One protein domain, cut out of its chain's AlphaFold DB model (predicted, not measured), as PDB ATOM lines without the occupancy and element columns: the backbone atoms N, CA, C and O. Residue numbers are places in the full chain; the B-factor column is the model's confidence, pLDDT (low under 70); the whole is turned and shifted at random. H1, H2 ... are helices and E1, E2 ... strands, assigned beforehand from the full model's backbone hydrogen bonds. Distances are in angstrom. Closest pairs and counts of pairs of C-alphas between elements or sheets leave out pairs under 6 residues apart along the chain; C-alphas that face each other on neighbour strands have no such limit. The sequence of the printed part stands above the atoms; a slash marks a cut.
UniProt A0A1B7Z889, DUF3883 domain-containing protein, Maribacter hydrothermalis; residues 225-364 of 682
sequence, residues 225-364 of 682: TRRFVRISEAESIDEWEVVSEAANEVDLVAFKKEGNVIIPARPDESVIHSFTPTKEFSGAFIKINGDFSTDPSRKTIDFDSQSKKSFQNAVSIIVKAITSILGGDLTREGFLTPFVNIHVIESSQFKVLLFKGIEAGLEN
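AT A GLANCE: This is residues 225 to 364 of the 682 residues of the protein "DUF3883 domain-containing protein" of Maribacter hydrothermalis (UniProt A0A1B7Z889). A strongly twisted sheet of seven strands has the long helix H1 lying slantwise over its strands E2 and E3, and the second helix, H2, packs on H1 and only grazes the sheet. The long hairpin of E1 and E2 reaches with its turn to one end of the longest axis, while H2 ends at the other. The printed part has 140 residues, with seven named strands, E1 to E7, followed by two named helices, H1 and H2; the sheet is branched and mixed, and the class is mixed, helices and strands. The whole is compact and rounded, with a radius of gyration of the C-alphas of 14.5 A and spans of 46 by 40 by 33 A.

IN THESE COORDINATES: E1, residues 226 to 233, begins at C-alpha 226 at (-14.214, 61.702, -33.318) and is 23.1 A long. E2, residues 236 to 245, measures 29.7 A, and E3, residues 248 to 258, measures 26.6 A and bends by 74 degrees at residue 251. E4 is residues 261 to 263, E5 residues 271 to 274, E6 residues 276 to 281 and E7 residues 287 to 289. H1, residues 305 to 326, begins at C-alpha 305 at (-15.276, 44.011, -52.990) and is 30.8 A long. H2, residues 349 to 363, is 21.3 A long and ends at C-alpha 363 at (5.162, 51.954, -45.705).

HOW THE PARTS SIT: E1 to E4 form a meander, each strand the antiparallel neighbour of the one before. N 229 and O 240 are 2.8 A apart across the hairpin of E1 and E2, N 243 and O 253 2.8 A across that of E2 and E3, and N 263 and O 256 2.9 A across that of E3 and E4. E2 lies on one side of E3, E4 and E7 on the other side. E7 is antiparallel to E3, with N 252 and O 289 2.8 A apart, and parallel to E5, with N 273 and O 288 2.7 A apart. E5 and E6 are an antiparallel hairpin, with N 276 and O 274 2.8 A apart. H1 is on the sheet at a height of 8.6 A; on the local plane it stands at 49 degrees to E3. The closest C-alphas of E3 and H1 are those of Asp 251 and Ser 310, 5.9 A apart. H1 and H2 touch at a steep tilt of 51 degrees, the same way, with the C-alphas of Val 319 and Ile 358 closest at 5.8 A. H2 grazes the sheet with residues 349 to 351. In H1 and H2 every O i to N i+4 pair is within hydrogen-bond range.

THE WHOLE: The C-alphas farthest apart are those of Ala 234 and Asn 364, 46.1 A. The printed part has no cut. The links E7 to H1 and H1 to H2 are long, with 15 and 22 residues. The mean pLDDT of the printed part is 90.7, with residues 343 to 347 under 70.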
ATOM      1  N   THR A 225     -13.778  64.627 -36.311       86.44
ATOM      2  CA  THR A 225     -14.109  63.287 -36.833       86.44
ATOM      3  C   THR A 225     -14.218  62.214 -35.744       86.44
ATOM      4  O   THR A 225     -14.361  61.028 -36.045       86.44
ATOM      5  N   ARG A 226     -14.139  62.606 -34.468       92.06
ATOM      6  CA  ARG A 226     -14.214  61.702 -33.318       92.06
ATOM      7  C   ARG A 226     -15.527  61.892 -32.581       92.06
ATOM      8  O   ARG A 226     -15.985  63.013 -32.355       92.06
ATOM      9  N   ARG A 227     -16.122  60.787 -32.155       94.56
ATOM     10  CA  ARG A 227     -17.326  60.756 -31.334       94.56
ATOM     11  C   ARG A 227     -17.049  59.939 -30.085       94.56
ATOM     12  O   ARG A 227     -16.783  58.747 -30.167       94.56
ATOM     13  N   PHE A 228     -17.137  60.585 -28.935       96.00
ATOM     14  CA  PHE A 228     -17.083  59.926 -27.640       96.00
ATOM     15  C   PHE A 228     -18.495  59.482 -27.276       96.00
ATOM     16  O   PHE A 228     -19.419  60.303 -27.273       96.00
ATOM     17  N   VAL A 229     -18.656  58.188 -27.030       97.31
ATOM     18  CA  VAL A 229     -19.936  57.559 -26.715       97.31
ATOM     19  C   VAL A 229     -19.842  56.945 -25.331       97.31
ATOM     20  O   VAL A 229     -18.932  56.160 -25.067       97.31
ATOM     21  N   ARG A 230     -20.791  57.289 -24.464       97.25
ATOM     22  CA  ARG A 230     -20.950  56.672 -23.146       97.25
ATOM     23  C   ARG A 230     -22.300  55.978 -23.092       97.25
ATOM     24  O   ARG A 230     -23.327  56.617 -23.305       97.25
ATOM     25  N   ILE A 231     -22.289  54.678 -22.828       97.06
ATOM     26  CA  ILE A 231     -23.488  53.848 -22.687       97.06
ATOM     27  C   ILE A 231     -23.591  53.460 -21.219       97.06
ATOM     28  O   ILE A 231     -22.635  52.925 -20.662       97.06
ATOM     29  N   SER A 232     -24.725  53.740 -20.584       96.12
ATOM     30  CA  SER A 232     -24.956  53.393 -19.180       96.12
ATOM     31  C   SER A 232     -26.252  52.619 -19.002       96.12
ATOM     32  O   SER A 232     -27.256  52.910 -19.649       96.12
ATOM     33  N   GLU A 233     -26.196  51.609 -18.140       95.31
ATOM     34  CA  GLU A 233     -27.304  50.724 -17.795       95.31
ATOM     35  C   GLU A 233     -27.105  50.248 -16.352       95.31
ATOM     36  O   GLU A 233     -26.154  49.518 -16.059       95.31
ATOM     37  N   ALA A 234     -27.986  50.674 -15.444       91.12
ATOM     38  CA  ALA A 234     -27.797  50.496 -14.002       91.12
ATOM     39  C   ALA A 234     -26.389  50.965 -13.555       91.12
ATOM     40  O   ALA A 234     -26.030  52.118 -13.783       91.12
ATOM     41  N   GLU A 235     -25.589  50.092 -12.937       90.56
ATOM     42  CA  GLU A 235     -24.212  50.396 -12.507       90.56
ATOM     43  C   GLU A 235     -23.164  50.201 -13.618       90.56
ATOM     44  O   GLU A 235     -22.002  50.570 -13.456       90.56
ATOM     45  N   SER A 236     -23.548  49.617 -14.757       91.19
ATOM     46  CA  SER A 236     -22.630  49.385 -15.868       91.19
ATOM     47  C   SER A 236     -22.447  50.640 -16.713       91.19
ATOM     48  O   SER A 236     -23.424  51.250 -17.150       91.19
ATOM     49  N   ILE A 237     -21.193  50.978 -17.011       93.31
ATOM     50  CA  ILE A 237     -20.818  52.082 -17.895       93.31
ATOM     51  C   ILE A 237     -19.794  51.567 -18.909       93.31
ATOM     52  O   ILE A 237     -18.784  50.982 -18.528       93.31
ATOM     53  N   ASP A 238     -20.047  51.819 -20.190       94.38
ATOM     54  CA  ASP A 238     -19.121  51.556 -21.288       94.38
ATOM     55  C   ASP A 238     -18.783  52.872 -21.998       94.38
ATOM     56  O   ASP A 238     -19.672  53.568 -22.495       94.38
ATOM     57  N   GLU A 239     -17.495  53.210 -22.072       96.62
ATOM     58  CA  GLU A 239     -16.996  54.411 -22.746       96.62
ATOM     59  C   GLU A 239     -16.191  54.033 -23.990       96.62
ATOM     60  O   GLU A 239     -15.347  53.135 -23.961       96.62
ATOM     61  N   TRP A 240     -16.453  54.724 -25.098       97.12
ATOM     62  CA  TRP A 240     -15.839  54.441 -26.392       97.12
ATOM     63  C   TRP A 240     -15.473  55.726 -27.134       97.12
ATOM     64  O   TRP A 240     -16.241  56.687 -27.170       97.12
ATOM     65  N   GLU A 241     -14.318  55.727 -27.795       97.12
ATOM     66  CA  GLU A 241     -13.970  56.688 -28.840       97.12
ATOM     67  C   GLU A 241     -14.232  56.053 -30.204       97.12
ATOM     68  O   GLU A 241     -13.562  55.100 -30.593       97.12
ATOM     69  N   VAL A 242     -15.198  56.596 -30.938       97.00
ATOM     70  CA  VAL A 242     -15.554  56.179 -32.294       97.00
ATOM     71  C   VAL A 242     -14.963  57.169 -33.289       97.00
ATOM     72  O   VAL A 242     -15.249  58.365 -33.227       97.00
ATOM     73  N   VAL A 243     -14.149  56.677 -34.214       96.31
ATOM     74  CA  VAL A 243     -13.420  57.488 -35.194       96.31
ATOM     75  C   VAL A 243     -13.914  57.168 -36.598       96.31
ATOM     76  O   VAL A 243     -14.107  55.999 -36.929       96.31
ATOM     77  N   SER A 244     -14.089  58.205 -37.416       93.50
ATOM     78  CA  SER A 244     -14.384  58.106 -38.848       93.50
ATOM     79  C   SER A 244     -13.381  58.917 -39.670       93.50
ATOM     80  O   SER A 244     -12.588  59.693 -39.128       93.50
ATOM     81  N   GLU A 245     -13.440  58.794 -40.996       90.19
ATOM     82  CA  GLU A 245     -12.786  59.759 -41.880       90.19
ATOM     83  C   GLU A 245     -13.760  60.864 -42.297       90.19
ATOM     84  O   GLU A 245     -14.959  60.636 -42.419       90.19
ATOM     85  N   ALA A 246     -13.261  62.071 -42.578       84.25
ATOM     86  CA  ALA A 246     -14.115  63.170 -43.046       84.25
ATOM     87  C   ALA A 246     -14.815  62.852 -44.384       84.25
ATOM     88  O   ALA A 246     -15.932  63.295 -44.624       84.25
ATOM     89  N   ALA A 247     -14.165  62.063 -45.245       85.62
ATOM     90  CA  ALA A 247     -14.726  61.614 -46.518       85.62
ATOM     91  C   ALA A 247     -15.650  60.386 -46.382       85.62
ATOM     92  O   ALA A 247     -16.297  60.006 -47.359       85.62
ATOM     93  N   ASN A 248     -15.695  59.744 -45.208       86.12
ATOM     94  CA  ASN A 248     -16.480  58.539 -44.961       86.12
ATOM     95  C   ASN A 248     -16.905  58.451 -43.484       86.12
ATOM     96  O   ASN A 248     -16.135  58.024 -42.624       86.12
ATOM     97  N   GLU A 249     -18.157  58.826 -43.209       85.56
ATOM     98  CA  GLU A 249     -18.776  58.734 -41.877       85.56
ATOM     99  C   GLU A 249     -19.483  57.384 -41.614       85.56
ATOM    100  O   GLU A 249     -20.142  57.227 -40.585       85.56
ATOM    101  N   VAL A 250     -19.402  56.423 -42.543       87.62
ATOM    102  CA  VAL A 250     -20.065  55.108 -42.442       87.62
ATOM    103  C   VAL A 250     -19.127  54.058 -41.853       87.62
ATOM    104  O   VAL A 250     -19.531  53.298 -40.970       87.62
ATOM    105  N   ASP A 251     -17.885  54.025 -42.335       94.38
ATOM    106  CA  ASP A 251     -16.862  53.107 -41.849       94.38
ATOM    107  C   ASP A 251     -16.174  53.712 -40.619       94.38
ATOM    108  O   ASP A 251     -15.621  54.814 -40.665       94.38
ATOM    109  N   LEU A 252     -16.246  52.999 -39.498       95.88
ATOM    110  CA  LEU A 252     -15.893  53.491 -38.173       95.88
ATOM    111  C   LEU A 252     -14.990  52.494 -37.453       95.88
ATOM    112  O   LEU A 252     -15.173  51.280 -37.554       95.88
ATOM    113  N   VAL A 253     -14.081  53.015 -36.634       98.00
ATOM    114  CA  VAL A 253     -13.299  52.220 -35.681       98.00
ATOM    115  C   VAL A 253     -13.585  52.730 -34.280       98.00
ATOM    116  O   VAL A 253     -13.494  53.932 -34.035       98.00
ATOM    117  N   ALA A 254     -13.949  51.833 -33.367       97.81
ATOM    118  CA  ALA A 254     -14.225  52.175 -31.981       97.81
ATOM    119  C   ALA A 254     -13.189  51.566 -31.032       97.81
ATOM    120  O   ALA A 254     -12.939  50.358 -31.043       97.81
ATOM    121  N   PHE A 255     -12.634  52.431 -30.190       97.94
ATOM    122  CA  PHE A 255     -11.652  52.125 -29.157       97.94
ATOM    123  C   PHE A 255     -12.315  52.248 -27.788       97.94
ATOM    124  O   PHE A 255     -12.964  53.260 -27.517       97.94
ATOM    125  N   LYS A 256     -12.173  51.233 -26.933       97.12
ATOM    126  CA  LYS A 256     -12.713  51.283 -25.573       97.12
ATOM    127  C   LYS A 256     -11.886  52.247 -24.725       97.12
ATOM    128  O   LYS A 256     -10.674  52.349 -24.916       97.12
ATOM    129  N   LYS A 257     -12.536  52.967 -23.815       95.25
ATOM    130  CA  LYS A 257     -11.895  53.941 -22.934       95.25
ATOM    131  C   LYS A 257     -12.169  53.655 -21.467       95.25
ATOM    132  O   LYS A 257     -13.238  53.175 -21.108       95.25
ATOM    133  N   GLU A 258     -11.201  54.027 -20.643       90.69
ATOM    134  CA  GLU A 258     -11.367  54.214 -19.207       90.69
ATOM    135  C   GLU A 258     -10.858  55.622 -18.873       90.69
ATOM    136  O   GLU A 258      -9.658  55.912 -18.923       90.69
ATOM    137  N   GLY A 259     -11.791  56.557 -18.661       88.44
ATOM    138  CA  GLY A 259     -11.463  57.976 -18.562       88.44
ATOM    139  C   GLY A 259     -10.853  58.511 -19.863       88.44
ATOM    140  O   GLY A 259     -11.493  58.530 -20.916       88.44
ATOM    141  N   ASN A 260      -9.600  58.975 -19.812       87.81
ATOM    142  CA  ASN A 260      -8.918  59.521 -20.990       87.81
ATOM    143  C   ASN A 260      -8.078  58.500 -21.767       87.81
ATOM    144  O   ASN A 260      -7.739  58.797 -22.913       87.81
ATOM    145  N   VAL A 261      -7.833  57.316 -21.205       90.81
ATOM    146  CA  VAL A 261      -6.925  56.303 -21.757       90.81
ATOM    147  C   VAL A 261      -7.698  55.298 -22.605       90.81
ATOM    148  O   VAL A 261      -8.817  54.913 -22.258       90.81
ATOM    149  N   ILE A 262      -7.121  54.894 -23.737       95.81
ATOM    150  CA  ILE A 262      -7.632  53.794 -24.558       95.81
ATOM    151  C   ILE A 262      -7.169  52.471 -23.954       95.81
ATOM    152  O   ILE A 262      -5.982  52.290 -23.690       95.81
ATOM    153  N   ILE A 263      -8.103  51.542 -23.779       92.50
ATOM    154  CA  ILE A 263      -7.835  50.207 -23.243       92.50
ATOM    155  C   ILE A 263      -8.271  49.124 -24.240       92.50
ATOM    156  O   ILE A 263      -9.163  49.368 -25.064       92.50
ATOM    157  N   PRO A 264      -7.697  47.911 -24.174       93.12
ATOM    158  CA  PRO A 264      -8.164  46.790 -24.977       93.12
ATOM    159  C   PRO A 264      -9.612  46.442 -24.621       93.12
ATOM    160  O   PRO A 264      -9.959  46.281 -23.449       93.12
ATOM    161  N   ALA A 265     -10.457  46.289 -25.635       93.56
ATOM    162  CA  ALA A 265     -11.776  45.707 -25.455       93.56
ATOM    163  C   ALA A 265     -11.675  44.199 -25.159       93.56
ATOM    164  O   ALA A 265     -10.692  43.535 -25.495       93.56
ATOM    165  N   ARG A 266     -12.701  43.621 -24.530       89.88
ATOM    166  CA  ARG A 266     -12.714  42.174 -24.267       89.88
ATOM    167  C   ARG A 266     -12.767  41.374 -25.583       89.88
ATOM    168  O   ARG A 266     -13.301  41.866 -26.584       89.88
ATOM    169  N   PRO A 267     -12.253  40.132 -25.619       87.12
ATOM    170  CA  PRO A 267     -12.276  39.316 -26.835       87.12
ATOM    171  C   PRO A 267     -13.682  39.115 -27.426       87.12
ATOM    172  O   PRO A 267     -13.842  39.148 -28.642       87.12
ATOM    173  N   ASP A 268     -14.699  38.951 -26.578       86.94
ATOM    174  CA  ASP A 268     -16.099  38.715 -26.953       86.94
ATOM    175  C   ASP A 268     -16.805  39.950 -27.534       86.94
ATOM    176  O   ASP A 268     -17.736  39.811 -28.323       86.94
ATOM    177  N   GLU A 269     -16.345  41.159 -27.202       90.44
ATOM    178  CA  GLU A 269     -16.905  42.409 -27.734       90.44
ATOM    179  C   GLU A 269     -16.104  42.982 -28.919       90.44
ATOM    180  O   GLU A 269     -16.562  43.932 -29.558       90.44
ATOM    181  N   SER A 270     -14.938  42.407 -29.236       93.88
ATOM    182  CA  SER A 270     -13.995  42.878 -30.264       93.88
ATOM    183  C   SER A 270     -14.335  42.361 -31.666       93.88
ATOM    184  O   SER A 270     -13.568  41.631 -32.295       93.88
ATOM    185  N   VAL A 271     -15.521  42.712 -32.158       93.62
ATOM    186  CA  VAL A 271     -16.087  42.155 -33.396       93.62
ATOM    187  C   VAL A 271     -16.250  43.190 -34.507       93.62
ATOM    188  O   VAL A 271     -16.251  44.403 -34.277       93.62
ATOM    189  N   ILE A 272     -16.404  42.701 -35.736       94.19
ATOM    190  CA  ILE A 272     -16.858  43.503 -36.873       94.19
ATOM    191  C   ILE A 272     -18.377  43.668 -36.787       94.19
ATOM    192  O   ILE A 272     -19.112  42.717 -36.524       94.19
ATOM    193  N   HIS A 273     -18.855  44.879 -37.027       91.75
ATOM    194  CA  HIS A 273     -20.253  45.259 -37.092       91.75
ATOM    195  C   HIS A 273     -20.621  45.593 -38.539       91.75
ATOM    196  O   HIS A 273     -19.959  46.397 -39.194       91.75
ATOM    197  N   SER A 274     -21.729  45.026 -39.005       86.88
ATOM    198  CA  SER A 274     -22.486  45.554 -40.144       86.88
ATOM    199  C   SER A 274     -23.743  46.188 -39.565       86.88
ATOM    200  O   SER A 274     -24.823  45.592 -39.580       86.88
ATOM    201  N   PHE A 275     -23.546  47.326 -38.887       75.94
ATOM    202  CA  PHE A 275     -24.479  47.984 -37.960       75.94
ATOM    203  C   PHE A 275     -24.814  47.160 -36.704       75.94
ATOM    204  O   PHE A 275     -24.655  47.637 -35.581       75.94
ATOM    205  N   THR A 276     -25.209  45.896 -36.863       79.50
ATOM    206  CA  THR A 276     -25.274  44.903 -35.781       79.50
ATOM    207  C   THR A 276     -23.948  44.156 -35.635       79.50
ATOM    208  O   THR A 276     -23.274  43.943 -36.650       79.50
ATOM    209  N   PRO A 277     -23.591  43.700 -34.421       85.69
ATOM    210  CA  PRO A 277     -22.407  42.871 -34.218       85.69
ATOM    211  C   PRO A 277     -22.492  41.567 -35.021       85.69
ATOM    212  O   PRO A 277     -23.546  40.932 -35.104       85.69
ATOM    213  N   THR A 278     -21.363  41.174 -35.607       89.06
ATOM    214  CA  THR A 278     -21.155  39.841 -36.189       89.06
ATOM    215  C   THR A 278     -20.391  38.955 -35.200       89.06
ATOM    216  O   THR A 278     -20.082  39.384 -34.089       89.06
ATOM    217  N   LYS A 279     -20.086  37.711 -35.580       88.62
ATOM    218  CA  LYS A 279     -19.190  36.826 -34.818       88.62
ATOM    219  C   LYS A 279     -17.730  36.922 -35.269       88.62
ATOM    220  O   LYS A 279     -16.882  36.228 -34.717       88.62
ATOM    221  N   GLU A 280     -17.437  37.741 -36.276       91.75
ATOM    222  CA  GLU A 280     -16.085  37.893 -36.804       91.75
ATOM    223  C   GLU A 280     -15.263  38.792 -35.887       91.75
ATOM    224  O   GLU A 280     -15.606  39.957 -35.674       91.75
ATOM    225  N   PHE A 281     -14.155  38.261 -35.372       93.62
ATOM    226  CA  PHE A 281     -13.170  39.049 -34.639       93.62
ATOM    227  C   PHE A 281     -12.600  40.152 -35.540       93.62
ATOM    228  O   PHE A 281     -12.216  39.884 -36.678       93.62
ATOM    229  N   SER A 282     -12.496  41.379 -35.030       94.56
ATOM    230  CA  SER A 282     -12.064  42.550 -35.811       94.56
ATOM    231  C   SER A 282     -10.577  42.545 -36.187       94.56
ATOM    232  O   SER A 282     -10.153  43.308 -37.054       94.56
ATOM    233  N   GLY A 283      -9.785  41.665 -35.568       93.50
ATOM    234  CA  GLY A 283      -8.347  41.517 -35.797       93.50
ATOM    235  C   GLY A 283      -7.476  42.112 -34.687       93.50
ATOM    236  O   GLY A 283      -6.307  41.745 -34.589       93.50
ATOM    237  N   ALA A 284      -8.054  42.959 -33.834       95.12
ATOM    238  CA  ALA A 284      -7.457  43.547 -32.635       95.12
ATOM    239  C   ALA A 284      -8.543  43.727 -31.559       95.12
ATOM    240  O   ALA A 284      -9.715  43.470 -31.820       95.12
ATOM    241  N   PHE A 285      -8.190  44.165 -30.351       95.38
ATOM    242  CA  PHE A 285      -9.156  44.364 -29.261       95.38
ATOM    243  C   PHE A 285      -9.967  45.669 -29.407       95.38
ATOM    244  O   PHE A 285      -9.976  46.532 -28.530       95.38
ATOM    245  N   ILE A 286     -10.610  45.828 -30.564       97.06
ATOM    246  CA  ILE A 286     -11.374  47.000 -31.013       97.06
ATOM    247  C   ILE A 286     -12.679  46.549 -31.680       97.06
ATOM    248  O   ILE A 286     -12.826  45.382 -32.053       97.06
ATOM    249  N   LYS A 287     -13.606  47.479 -31.918       96.88
ATOM    250  CA  LYS A 287     -14.774  47.245 -32.787       96.88
ATOM    251  C   LYS A 287     -14.592  47.975 -34.116       96.88
ATOM    252  O   LYS A 287     -14.128  49.113 -34.138       96.88
ATOM    253  N   ILE A 288     -14.995  47.347 -35.218       96.88
ATOM    254  CA  ILE A 288     -15.010  47.967 -36.554       96.88
ATOM    255  C   ILE A 288     -16.444  47.941 -37.061       96.88
ATOM    256  O   ILE A 288     -17.041  46.875 -37.076       96.88
ATOM    257  N   ASN A 289     -16.996  49.072 -37.493       94.81
ATOM    258  CA  ASN A 289     -18.306  49.140 -38.143       94.81
ATOM    259  C   ASN A 289     -18.164  49.611 -39.590       94.81
ATOM    260  O   ASN A 289     -17.315  50.447 -39.874       94.81
ATOM    261  N   GLY A 290     -19.002  49.112 -40.492       92.38
ATOM    262  CA  GLY A 290     -19.018  49.550 -41.888       92.38
ATOM    263  C   GLY A 290     -20.103  48.859 -42.707       92.38
ATOM    264  O   GLY A 290     -20.860  48.039 -42.184       92.38
ATOM    265  N   ASP A 291     -20.168  49.165 -44.003       89.12
ATOM    266  CA  ASP A 291     -21.103  48.535 -44.956       89.12
ATOM    267  C   ASP A 291     -20.603  47.151 -45.404       89.12
ATOM    268  O   ASP A 291     -20.378  46.879 -46.586       89.12
ATOM    269  N   PHE A 292     -20.404  46.256 -44.437       91.31
ATOM    270  CA  PHE A 292     -19.987  44.891 -44.719       91.31
ATOM    271  C   PHE A 292     -21.154  44.059 -45.247       91.31
ATOM    272  O   PHE A 292     -22.232  44.002 -44.642       91.31
ATOM    273  N   SER A 293     -20.920  43.355 -46.352       88.38
ATOM    274  CA  SER A 293     -21.778  42.256 -46.780       88.38
ATOM    275  C   SER A 293     -21.663  41.104 -45.782       88.38
ATOM    276  O   SER A 293     -20.583  40.793 -45.283       88.38
ATOM    277  N   THR A 294     -22.790  40.471 -45.486       87.00
ATOM    278  CA  THR A 294     -22.869  39.347 -44.558       87.00
ATOM    279  C   THR A 294     -23.699  38.235 -45.161       87.00
ATOM    280  O   THR A 294     -24.616  38.498 -45.952       87.00
ATOM    281  N   ASP A 295     -23.475  37.034 -44.643       81.56
ATOM    282  CA  ASP A 295     -24.336  35.891 -44.890       81.56
ATOM    283  C   ASP A 295     -25.794  36.185 -44.454       81.56
ATOM    284  O   ASP A 295     -26.045  37.141 -43.701       81.56
ATOM    285  N   PRO A 296     -26.793  35.385 -44.880       72.75
ATOM    286  CA  PRO A 296     -28.186  35.595 -44.486       72.75
ATOM    287  C   PRO A 296     -28.412  35.619 -42.969       72.75
ATOM    288  O   PRO A 296     -29.299  36.337 -42.512       72.75
ATOM    289  N   SER A 297     -27.597  34.894 -42.185       71.88
ATOM    290  CA  SER A 297     -27.695  34.909 -40.721       71.88
ATOM    291  C   SER A 297     -27.069  36.152 -40.080       71.88
ATOM    292  O   SER A 297     -27.246  36.364 -38.877       71.88
ATOM    293  N   ARG A 298     -26.354  36.975 -40.866       75.06
ATOM    294  CA  ARG A 298     -25.577  38.158 -40.469       75.06
ATOM    295  C   ARG A 298     -24.617  37.894 -39.306       75.06
ATOM    296  O   ARG A 298     -24.497  38.713 -38.390       75.06
ATOM    297  N   LYS A 299     -24.016  36.706 -39.283       82.56
ATOM    298  CA  LYS A 299     -23.038  36.288 -38.268       82.56
ATOM    299  C   LYS A 299     -21.629  36.280 -38.836       82.56
ATOM    300  O   LYS A 299     -20.701  36.501 -38.067       82.56
ATOM    301  N   THR A 300     -21.479  36.066 -40.138       87.62
ATOM    302  CA  THR A 300     -20.186  36.029 -40.824       87.62
ATOM    303  C   THR A 300     -20.123  37.109 -41.894       87.62
ATOM    304  O   THR A 300     -21.141  37.477 -42.489       87.62
ATOM    305  N   ILE A 301     -18.923  37.628 -42.141       90.81
ATOM    306  CA  ILE A 301     -18.695  38.636 -43.180       90.81
ATOM    307  C   ILE A 301     -18.415  37.947 -44.517       90.81
ATOM    308  O   ILE A 301     -17.476  37.160 -44.639       90.81
ATOM    309  N   ASP A 302     -19.175  38.324 -45.543       89.69
ATOM    310  CA  ASP A 302     -18.857  38.001 -46.930       89.69
ATOM    311  C   ASP A 302     -17.810  39.005 -47.412       89.69
ATOM    312  O   ASP A 302     -18.110  40.179 -47.649       89.69
ATOM    313  N   PHE A 303     -16.555  38.572 -47.530       89.62
ATOM    314  CA  PHE A 303     -15.425  39.452 -47.847       89.62
ATOM    315  C   PHE A 303     -15.320  39.781 -49.353       89.62
ATOM    316  O   PHE A 303     -14.294  39.561 -50.008       89.62
ATOM    317  N   ASP A 304     -16.419  40.291 -49.912       92.38
ATOM    318  CA  ASP A 304     -16.548  40.787 -51.282       92.38
ATOM    319  C   ASP A 304     -15.803  42.126 -51.495       92.38
ATOM    320  O   ASP A 304     -15.074  42.610 -50.627       92.38
ATOM    321  N   SER A 305     -15.930  42.730 -52.681       92.94
ATOM    322  CA  SER A 305     -15.276  44.011 -52.990       92.94
ATOM    323  C   SER A 305     -15.722  45.159 -52.078       92.94
ATOM    324  O   SER A 305     -14.916  46.046 -51.794       92.94
ATOM    325  N   GLN A 306     -16.966  45.139 -51.598       89.81
ATOM    326  CA  GLN A 306     -17.519  46.177 -50.734       89.81
ATOM    327  C   GLN A 306     -16.997  46.021 -49.305       89.81
ATOM    328  O   GLN A 306     -16.411  46.958 -48.766       89.81
ATOM    329  N   SER A 307     -17.092  44.818 -48.732       93.94
ATOM    330  CA  SER A 307     -16.526  44.496 -47.417       93.94
ATOM    331  C   SER A 307     -15.023  44.770 -47.360       93.94
ATOM    332  O   SER A 307     -14.527  45.304 -46.369       93.94
ATOM    333  N   LYS A 308     -14.288  44.469 -48.441       95.31
ATOM    334  CA  LYS A 308     -12.864  44.814 -48.570       95.31
ATOM    335  C   LYS A 308     -12.631  46.319 -48.504       95.31
ATOM    336  O   LYS A 308     -11.737  46.749 -47.782       95.31
ATOM    337  N   LYS A 309     -13.430  47.111 -49.224       95.25
ATOM    338  CA  LYS A 309     -13.336  48.576 -49.216       95.25
ATOM    339  C   LYS A 309     -13.623  49.148 -47.824       95.25
ATOM    340  O   LYS A 309     -12.831  49.951 -47.338       95.25
ATOM    341  N   SER A 310     -14.693  48.703 -47.167       95.25
ATOM    342  CA  SER A 310     -15.015  49.125 -45.796       95.25
ATOM    343  C   SER A 310     -13.909  48.761 -44.806       95.25
ATOM    344  O   SER A 310     -13.493  49.594 -44.002       95.25
ATOM    345  N   PHE A 311     -13.347  47.554 -44.915       96.44
ATOM    346  CA  PHE A 311     -12.213  47.149 -44.087       96.44
ATOM    347  C   PHE A 311     -10.968  48.013 -44.337       96.44
ATOM    348  O   PHE A 311     -10.307  48.431 -43.392       96.44
ATOM    349  N   GLN A 312     -10.660  48.333 -45.597       96.06
ATOM    350  CA  GLN A 312      -9.535  49.207 -45.951       96.06
ATOM    351  C   GLN A 312      -9.699  50.627 -45.394       96.06
ATOM    352  O   GLN A 312      -8.721  51.212 -44.933       96.06
ATOM    353  N   ASN A 313     -10.920  51.165 -45.374       96.44
ATOM    354  CA  ASN A 313     -11.194  52.461 -44.749       96.44
ATOM    355  C   ASN A 313     -10.947  52.414 -43.231       96.44
ATOM    356  O   ASN A 313     -10.318  53.317 -42.683       96.44
ATOM    357  N   ALA A 314     -11.353  51.330 -42.559       97.31
ATOM    358  CA  ALA A 314     -11.051  51.118 -41.143       97.31
ATOM    359  C   ALA A 314      -9.535  51.016 -40.877       97.31
ATOM    360  O   ALA A 314      -9.022  51.641 -39.947       97.31
ATOM    361  N   VAL A 315      -8.795  50.295 -41.728       97.62
ATOM    362  CA  VAL A 315      -7.324  50.236 -41.671       97.62
ATOM    363  C   VAL A 315      -6.714  51.630 -41.846       97.62
ATOM    364  O   VAL A 315      -5.831  52.000 -41.078       97.62
ATOM    365  N   SER A 316      -7.201  52.432 -42.799       96.50
ATOM    366  CA  SER A 316      -6.728  53.807 -43.032       96.50
ATOM    367  C   SER A 316      -6.888  54.698 -41.794       96.50
ATOM    368  O   SER A 316      -5.959  55.427 -41.440       96.50
ATOM    369  N   ILE A 317      -8.012  54.588 -41.075       96.88
ATOM    370  CA  ILE A 317      -8.238  55.305 -39.806       96.88
ATOM    371  C   ILE A 317      -7.154  54.950 -38.779       96.88
ATOM    372  O   ILE A 317      -6.589  55.836 -38.132       96.88
ATOM    373  N   ILE A 318      -6.842  53.659 -38.644       97.56
ATOM    374  CA  ILE A 318      -5.831  53.161 -37.702       97.56
ATOM    375  C   ILE A 318      -4.433  53.635 -38.116       97.56
ATOM    376  O   ILE A 318      -3.702  54.172 -37.287       97.56
ATOM    377  N   VAL A 319      -4.082  53.513 -39.399       96.69
ATOM    378  CA  VAL A 319      -2.793  53.962 -39.947       96.69
ATOM    379  C   VAL A 319      -2.592  55.457 -39.714       96.69
ATOM    380  O   VAL A 319      -1.546  55.846 -39.212       96.69
ATOM    381  N   LYS A 320      -3.596  56.302 -39.982       94.38
ATOM    382  CA  LYS A 320      -3.513  57.753 -39.726       94.38
ATOM    383  C   LYS A 320      -3.237  58.072 -38.260       94.38
ATOM    384  O   LYS A 320      -2.427  58.949 -37.973       94.38
ATOM    385  N   ALA A 321      -3.884  57.358 -37.338       94.88
ATOM    386  CA  ALA A 321      -3.645  57.529 -35.911       94.88
ATOM    387  C   ALA A 321      -2.217  57.126 -35.514       94.88
ATOM    388  O   ALA A 321      -1.552  57.886 -34.815       94.88
ATOM    389  N   ILE A 322      -1.718  55.988 -36.009       95.38
ATOM    390  CA  ILE A 322      -0.341  55.540 -35.750       95.38
ATOM    391  C   ILE A 322       0.667  56.528 -36.342       95.38
ATOM    392  O   ILE A 322       1.616  56.902 -35.662       95.38
ATOM    393  N   THR A 323       0.455  56.997 -37.573       93.50
ATOM    394  CA  THR A 323       1.324  57.993 -38.214       93.50
ATOM    395  C   THR A 323       1.348  59.305 -37.428       93.50
ATOM    396  O   THR A 323       2.418  59.883 -37.265       93.50
ATOM    397  N   SER A 324       0.208  59.750 -36.881       91.56
ATOM    398  CA  SER A 324       0.150  60.919 -35.984       91.56
ATOM    399  C   SER A 324       0.978  60.697 -34.717       91.56
ATOM    400  O   SER A 324       1.807  61.536 -34.365       91.56
ATOM    401  N   ILE A 325       0.816  59.534 -34.072       92.44
ATOM    402  CA  ILE A 325       1.571  59.153 -32.870       92.44
ATOM    403  C   ILE A 325       3.069  59.142 -33.164       92.44
ATOM    404  O   ILE A 325       3.827  59.816 -32.478       92.44
ATOM    405  N   LEU A 326       3.502  58.454 -34.221       90.69
ATOM    406  CA  LEU A 326       4.904  58.419 -34.646       90.69
ATOM    407  C   LEU A 326       5.437  59.808 -35.044       90.69
ATOM    408  O   LEU A 326       6.633  60.056 -34.938       90.69
ATOM    409  N   GLY A 327       4.558  60.718 -35.469       87.50
ATOM    410  CA  GLY A 327       4.858  62.130 -35.714       87.50
ATOM    411  C   GLY A 327       4.918  63.006 -34.455       87.50
ATOM    412  O   GLY A 327       5.194  64.197 -34.575       87.50
ATOM    413  N   GLY A 328       4.680  62.450 -33.260       87.06
ATOM    414  CA  GLY A 328       4.768  63.154 -31.977       87.06
ATOM    415  C   GLY A 328       3.428  63.537 -31.339       87.06
ATOM    416  O   GLY A 328       3.425  64.240 -30.330       87.06
ATOM    417  N   ASP A 329       2.291  63.095 -31.880       89.31
ATOM    418  CA  ASP A 329       0.983  63.293 -31.246       89.31
ATOM    419  C   ASP A 329       0.795  62.343 -30.049       89.31
ATOM    420  O   ASP A 329       0.487  61.156 -30.176       89.31
ATOM    421  N   LEU A 330       0.976  62.890 -28.850       89.50
ATOM    422  CA  LEU A 330       0.886  62.155 -27.586       89.50
ATOM    423  C   LEU A 330      -0.515  62.205 -26.954       89.50
ATOM    424  O   LEU A 330      -0.673  61.870 -25.783       89.50
ATOM    425  N   THR A 331      -1.542  62.650 -27.685       89.56
ATOM    426  CA  THR A 331      -2.869  62.918 -27.096       89.56
ATOM    427  C   THR A 331      -3.745  61.679 -26.894       89.56
ATOM    428  O   THR A 331      -4.794  61.777 -26.255       89.56
ATOM    429  N   ARG A 332      -3.352  60.519 -27.434       91.12
ATOM    430  CA  ARG A 332      -4.169  59.293 -27.462       91.12
ATOM    431  C   ARG A 332      -3.562  58.170 -26.630       91.12
ATOM    432  O   ARG A 332      -3.385  57.067 -27.131       91.12
ATOM    433  N   GLU A 333      -3.250  58.448 -25.369       90.69
ATOM    434  CA  GLU A 333      -2.671  57.477 -24.427       90.69
ATOM    435  C   GLU A 333      -3.355  56.096 -24.496       90.69
ATOM    436  O   GLU A 333      -4.583  55.993 -24.578       90.69
ATOM    437  N   GLY A 334      -2.549  55.029 -24.498       91.44
ATOM    438  CA  GLY A 334      -3.023  53.644 -24.567       91.44
ATOM    439  C   GLY A 334      -3.490  53.175 -25.952       91.44
ATOM    440  O   GLY A 334      -3.915  52.030 -26.091       91.44
ATOM    441  N   PHE A 335      -3.389  54.003 -27.002       96.94
ATOM    442  CA  PHE A 335      -3.874  53.673 -28.355       96.94
ATOM    443  C   PHE A 335      -3.341  52.344 -28.912       96.94
ATOM    444  O   PHE A 335      -4.045  51.674 -29.664       96.94
ATOM    445  N   LEU A 336      -2.109  51.959 -28.558       95.88
ATOM    446  CA  LEU A 336      -1.475  50.731 -29.049       95.88
ATOM    447  C   LEU A 336      -1.805  49.490 -28.211       95.88
ATOM    448  O   LEU A 336      -1.619  48.375 -28.701       95.88
ATOM    449  N   THR A 337      -2.368  49.654 -27.009       93.56
ATOM    450  CA  THR A 337      -2.739  48.529 -26.136       93.56
ATOM    451  C   THR A 337      -3.667  47.509 -26.804       93.56
ATOM    452  O   THR A 337      -3.449  46.311 -26.609       93.56
ATOM    453  N   PRO A 338      -4.646  47.887 -27.658       95.69
ATOM    454  CA  PRO A 338      -5.528  46.910 -28.289       95.69
ATOM    455  C   PRO A 338      -4.844  46.057 -29.365       95.69
ATOM    456  O   PRO A 338      -5.419  45.061 -29.811       95.69
ATOM    457  N   PHE A 339      -3.654  46.462 -29.819       94.69
ATOM    458  CA  PHE A 339      -2.932  45.835 -30.926       94.69
ATOM    459  C   PHE A 339      -1.804  44.901 -30.464       94.69
ATOM    460  O   PHE A 339      -1.157  44.260 -31.291       94.69
ATOM    461  N   VAL A 340      -1.563  44.788 -29.159       87.25
ATOM    462  CA  VAL A 340      -0.549  43.892 -28.591       87.25
ATOM    463  C   VAL A 340      -1.191  42.717 -27.855       87.25
ATOM    464  O   VAL A 340      -2.386  42.707 -27.577       87.25
ATOM    465  N   ASN A 341      -0.408  41.665 -27.596       80.88
ATOM    466  CA  ASN A 341      -0.846  40.469 -26.860       80.88
ATOM    467  C   ASN A 341      -2.050  39.707 -27.467       80.88
ATOM    468  O   ASN A 341      -2.668  38.870 -26.815       80.88
ATOM    469  N   ILE A 342      -2.326  39.881 -28.765       78.69
ATOM    470  CA  ILE A 342      -3.408  39.186 -29.501       78.69
ATOM    471  C   ILE A 342      -3.050  37.708 -29.794       78.69
ATOM    472  O   ILE A 342      -3.710  37.023 -30.573       78.69
ATOM    473  N   HIS A 343      -1.955  37.179 -29.244       67.69
ATOM    474  CA  HIS A 343      -1.547  35.781 -29.442       67.69
ATOM    475  C   HIS A 343      -2.520  34.775 -28.807       67.69
ATOM    476  O   HIS A 343      -2.504  33.610 -29.182       67.69
ATOM    477  N   VAL A 344      -3.383  35.240 -27.897       58.69
ATOM    478  CA  VAL A 344      -4.392  34.432 -27.191       58.69
ATOM    479  C   VAL A 344      -5.541  33.987 -28.109       58.69
ATOM    480  O   VAL A 344      -6.224  33.014 -27.809       58.69
ATOM    481  N   ILE A 345      -5.754  34.667 -29.239       61.16
ATOM    482  CA  ILE A 345      -6.814  34.336 -30.196       61.16
ATOM    483  C   ILE A 345      -6.205  33.506 -31.333       61.16
ATOM    484  O   ILE A 345      -5.222  33.935 -31.951       61.16
ATOM    485  N   GLU A 346      -6.794  32.331 -31.607       58.66
ATOM    486  CA  GLU A 346      -6.473  31.481 -32.765       58.66
ATOM    487  C   GLU A 346      -6.416  32.310 -34.060       58.66
ATOM    488  O   GLU A 346      -7.020  33.379 -34.159       58.66
ATOM    489  N   SER A 347      -5.652  31.864 -35.061       65.12
ATOM    490  CA  SER A 347      -5.376  32.644 -36.275       65.12
ATOM    491  C   SER A 347      -6.656  33.103 -36.995       65.12
ATOM    492  O   SER A 347      -7.216  32.379 -37.814       65.12
ATOM    493  N   SER A 348      -7.095  34.331 -36.713       82.31
ATOM    494  CA  SER A 348      -8.199  35.002 -37.399       82.31
ATOM    495  C   SER A 348      -7.721  35.578 -38.731       82.31
ATOM    496  O   SER A 348      -6.680  36.242 -38.793       82.31
ATOM    497  N   GLN A 349      -8.506  35.386 -39.797       89.69
ATOM    498  CA  GLN A 349      -8.230  35.999 -41.101       89.69
ATOM    499  C   GLN A 349      -8.116  37.526 -40.992       89.69
ATOM    500  O   GLN A 349      -7.217  38.125 -41.579       89.69
ATOM    501  N   PHE A 350      -8.973  38.151 -40.181       92.69
ATOM    502  CA  PHE A 350      -9.017  39.599 -40.017       92.69
ATOM    503  C   PHE A 350      -7.825  40.121 -39.226       92.69
ATOM    504  O   PHE A 350      -7.344  41.202 -39.534       92.69
ATOM    505  N   LYS A 351      -7.262  39.333 -38.300       92.31
ATOM    506  CA  LYS A 351      -5.976  39.659 -37.665       92.31
ATOM    507  C   LYS A 351      -4.862  39.747 -38.708       92.31
ATOM    508  O   LYS A 351      -4.140  40.736 -38.757       92.31
ATOM    509  N   VAL A 352      -4.746  38.747 -39.584       91.69
ATOM    510  CA  VAL A 352      -3.720  38.749 -40.644       91.69
ATOM    511  C   VAL A 352      -3.930  39.915 -41.614       91.69
ATOM    512  O   VAL A 352      -2.971  40.598 -41.967       91.69
ATOM    513  N   LEU A 353      -5.174  40.160 -42.033       94.94
ATOM    514  CA  LEU A 353      -5.520  41.255 -42.942       94.94
ATOM    515  C   LEU A 353      -5.270  42.632 -42.317       94.94
ATOM    516  O   LEU A 353      -4.751  43.511 -42.999       94.94
ATOM    517  N   LEU A 354      -5.609  42.812 -41.039       96.31
ATOM    518  CA  LEU A 354      -5.424  44.065 -40.314       96.31
ATOM    519  C   LEU A 354      -3.942  44.424 -40.221       96.31
ATOM    520  O   LEU A 354      -3.556  45.508 -40.639       96.31
ATOM    521  N   PHE A 355      -3.102  43.504 -39.738       94.75
ATOM    522  CA  PHE A 355      -1.674  43.774 -39.542       94.75
ATOM    523  C   PHE A 355      -0.942  44.000 -40.867       94.75
ATOM    524  O   PHE A 355      -0.179  44.954 -40.969       94.75
ATOM    525  N   LYS A 356      -1.246  43.211 -41.909       94.88
ATOM    526  CA  LYS A 356      -0.712  43.455 -43.262       94.88
ATOM    527  C   LYS A 356      -1.189  44.782 -43.851       94.88
ATOM    528  O   LYS A 356      -0.436  45.461 -44.538       94.88
ATOM    529  N   GLY A 357      -2.449  45.144 -43.609       96.50
ATOM    530  CA  GLY A 357      -3.008  46.417 -44.054       96.50
ATOM    531  C   GLY A 357      -2.346  47.610 -43.365       96.50
ATOM    532  O   GLY A 357      -2.038  48.600 -44.022       96.50
ATOM    533  N   ILE A 358      -2.092  47.497 -42.060       97.38
ATOM    534  CA  ILE A 358      -1.381  48.510 -41.279       97.38
ATOM    535  C   ILE A 358       0.069  48.641 -41.755       97.38
ATOM    536  O   ILE A 358       0.508  49.756 -42.014       97.38
ATOM    537  N   GLU A 359       0.784  47.523 -41.918       95.88
ATOM    538  CA  GLU A 359       2.154  47.474 -42.452       95.88
ATOM    539  C   GLU A 359       2.240  48.206 -43.802       95.88
ATOM    540  O   GLU A 359       2.951  49.204 -43.920       95.88
ATOM    541  N   ALA A 360       1.417  47.812 -44.780       95.44
ATOM    542  CA  ALA A 360       1.390  48.438 -46.103       95.44
ATOM    543  C   ALA A 360       0.963  49.921 -46.072       95.44
ATOM    544  O   ALA A 360       1.430  50.736 -46.870       95.44
ATOM    545  N   GLY A 361       0.059  50.301 -45.166       94.94
ATOM    546  CA  GLY A 361      -0.350  51.696 -44.994       94.94
ATOM    547  C   GLY A 361       0.768  52.572 -44.421       94.94
ATOM    548  O   GLY A 361       0.969  53.703 -44.872       94.94
ATOM    549  N   LEU A 362       1.529  52.042 -43.461       94.38
ATOM    550  CA  LEU A 362       2.660  52.739 -42.855       94.38
ATOM    551  C   LEU A 362       3.846  52.857 -43.812       94.38
ATOM    552  O   LEU A 362       4.468  53.913 -43.831       94.38
ATOM    553  N   GLU A 363       4.111  51.868 -44.672       90.62
ATOM    554  CA  GLU A 363       5.162  51.954 -45.705       90.62
ATOM    555  C   GLU A 363       5.023  53.184 -46.622       90.62
ATOM    556  O   GLU A 363       6.021  53.715 -47.111       90.62
ATOM    557  N   ASN A 364       3.794  53.671 -46.819       83.75
ATOM    558  CA  ASN A 364       3.499  54.865 -47.615       83.75
ATOM    559  C   ASN A 364       3.529  56.175 -46.799       83.75
ATOM    560  O   ASN A 364       3.325  57.258 -47.353       83.75
TER     561      ASN A 364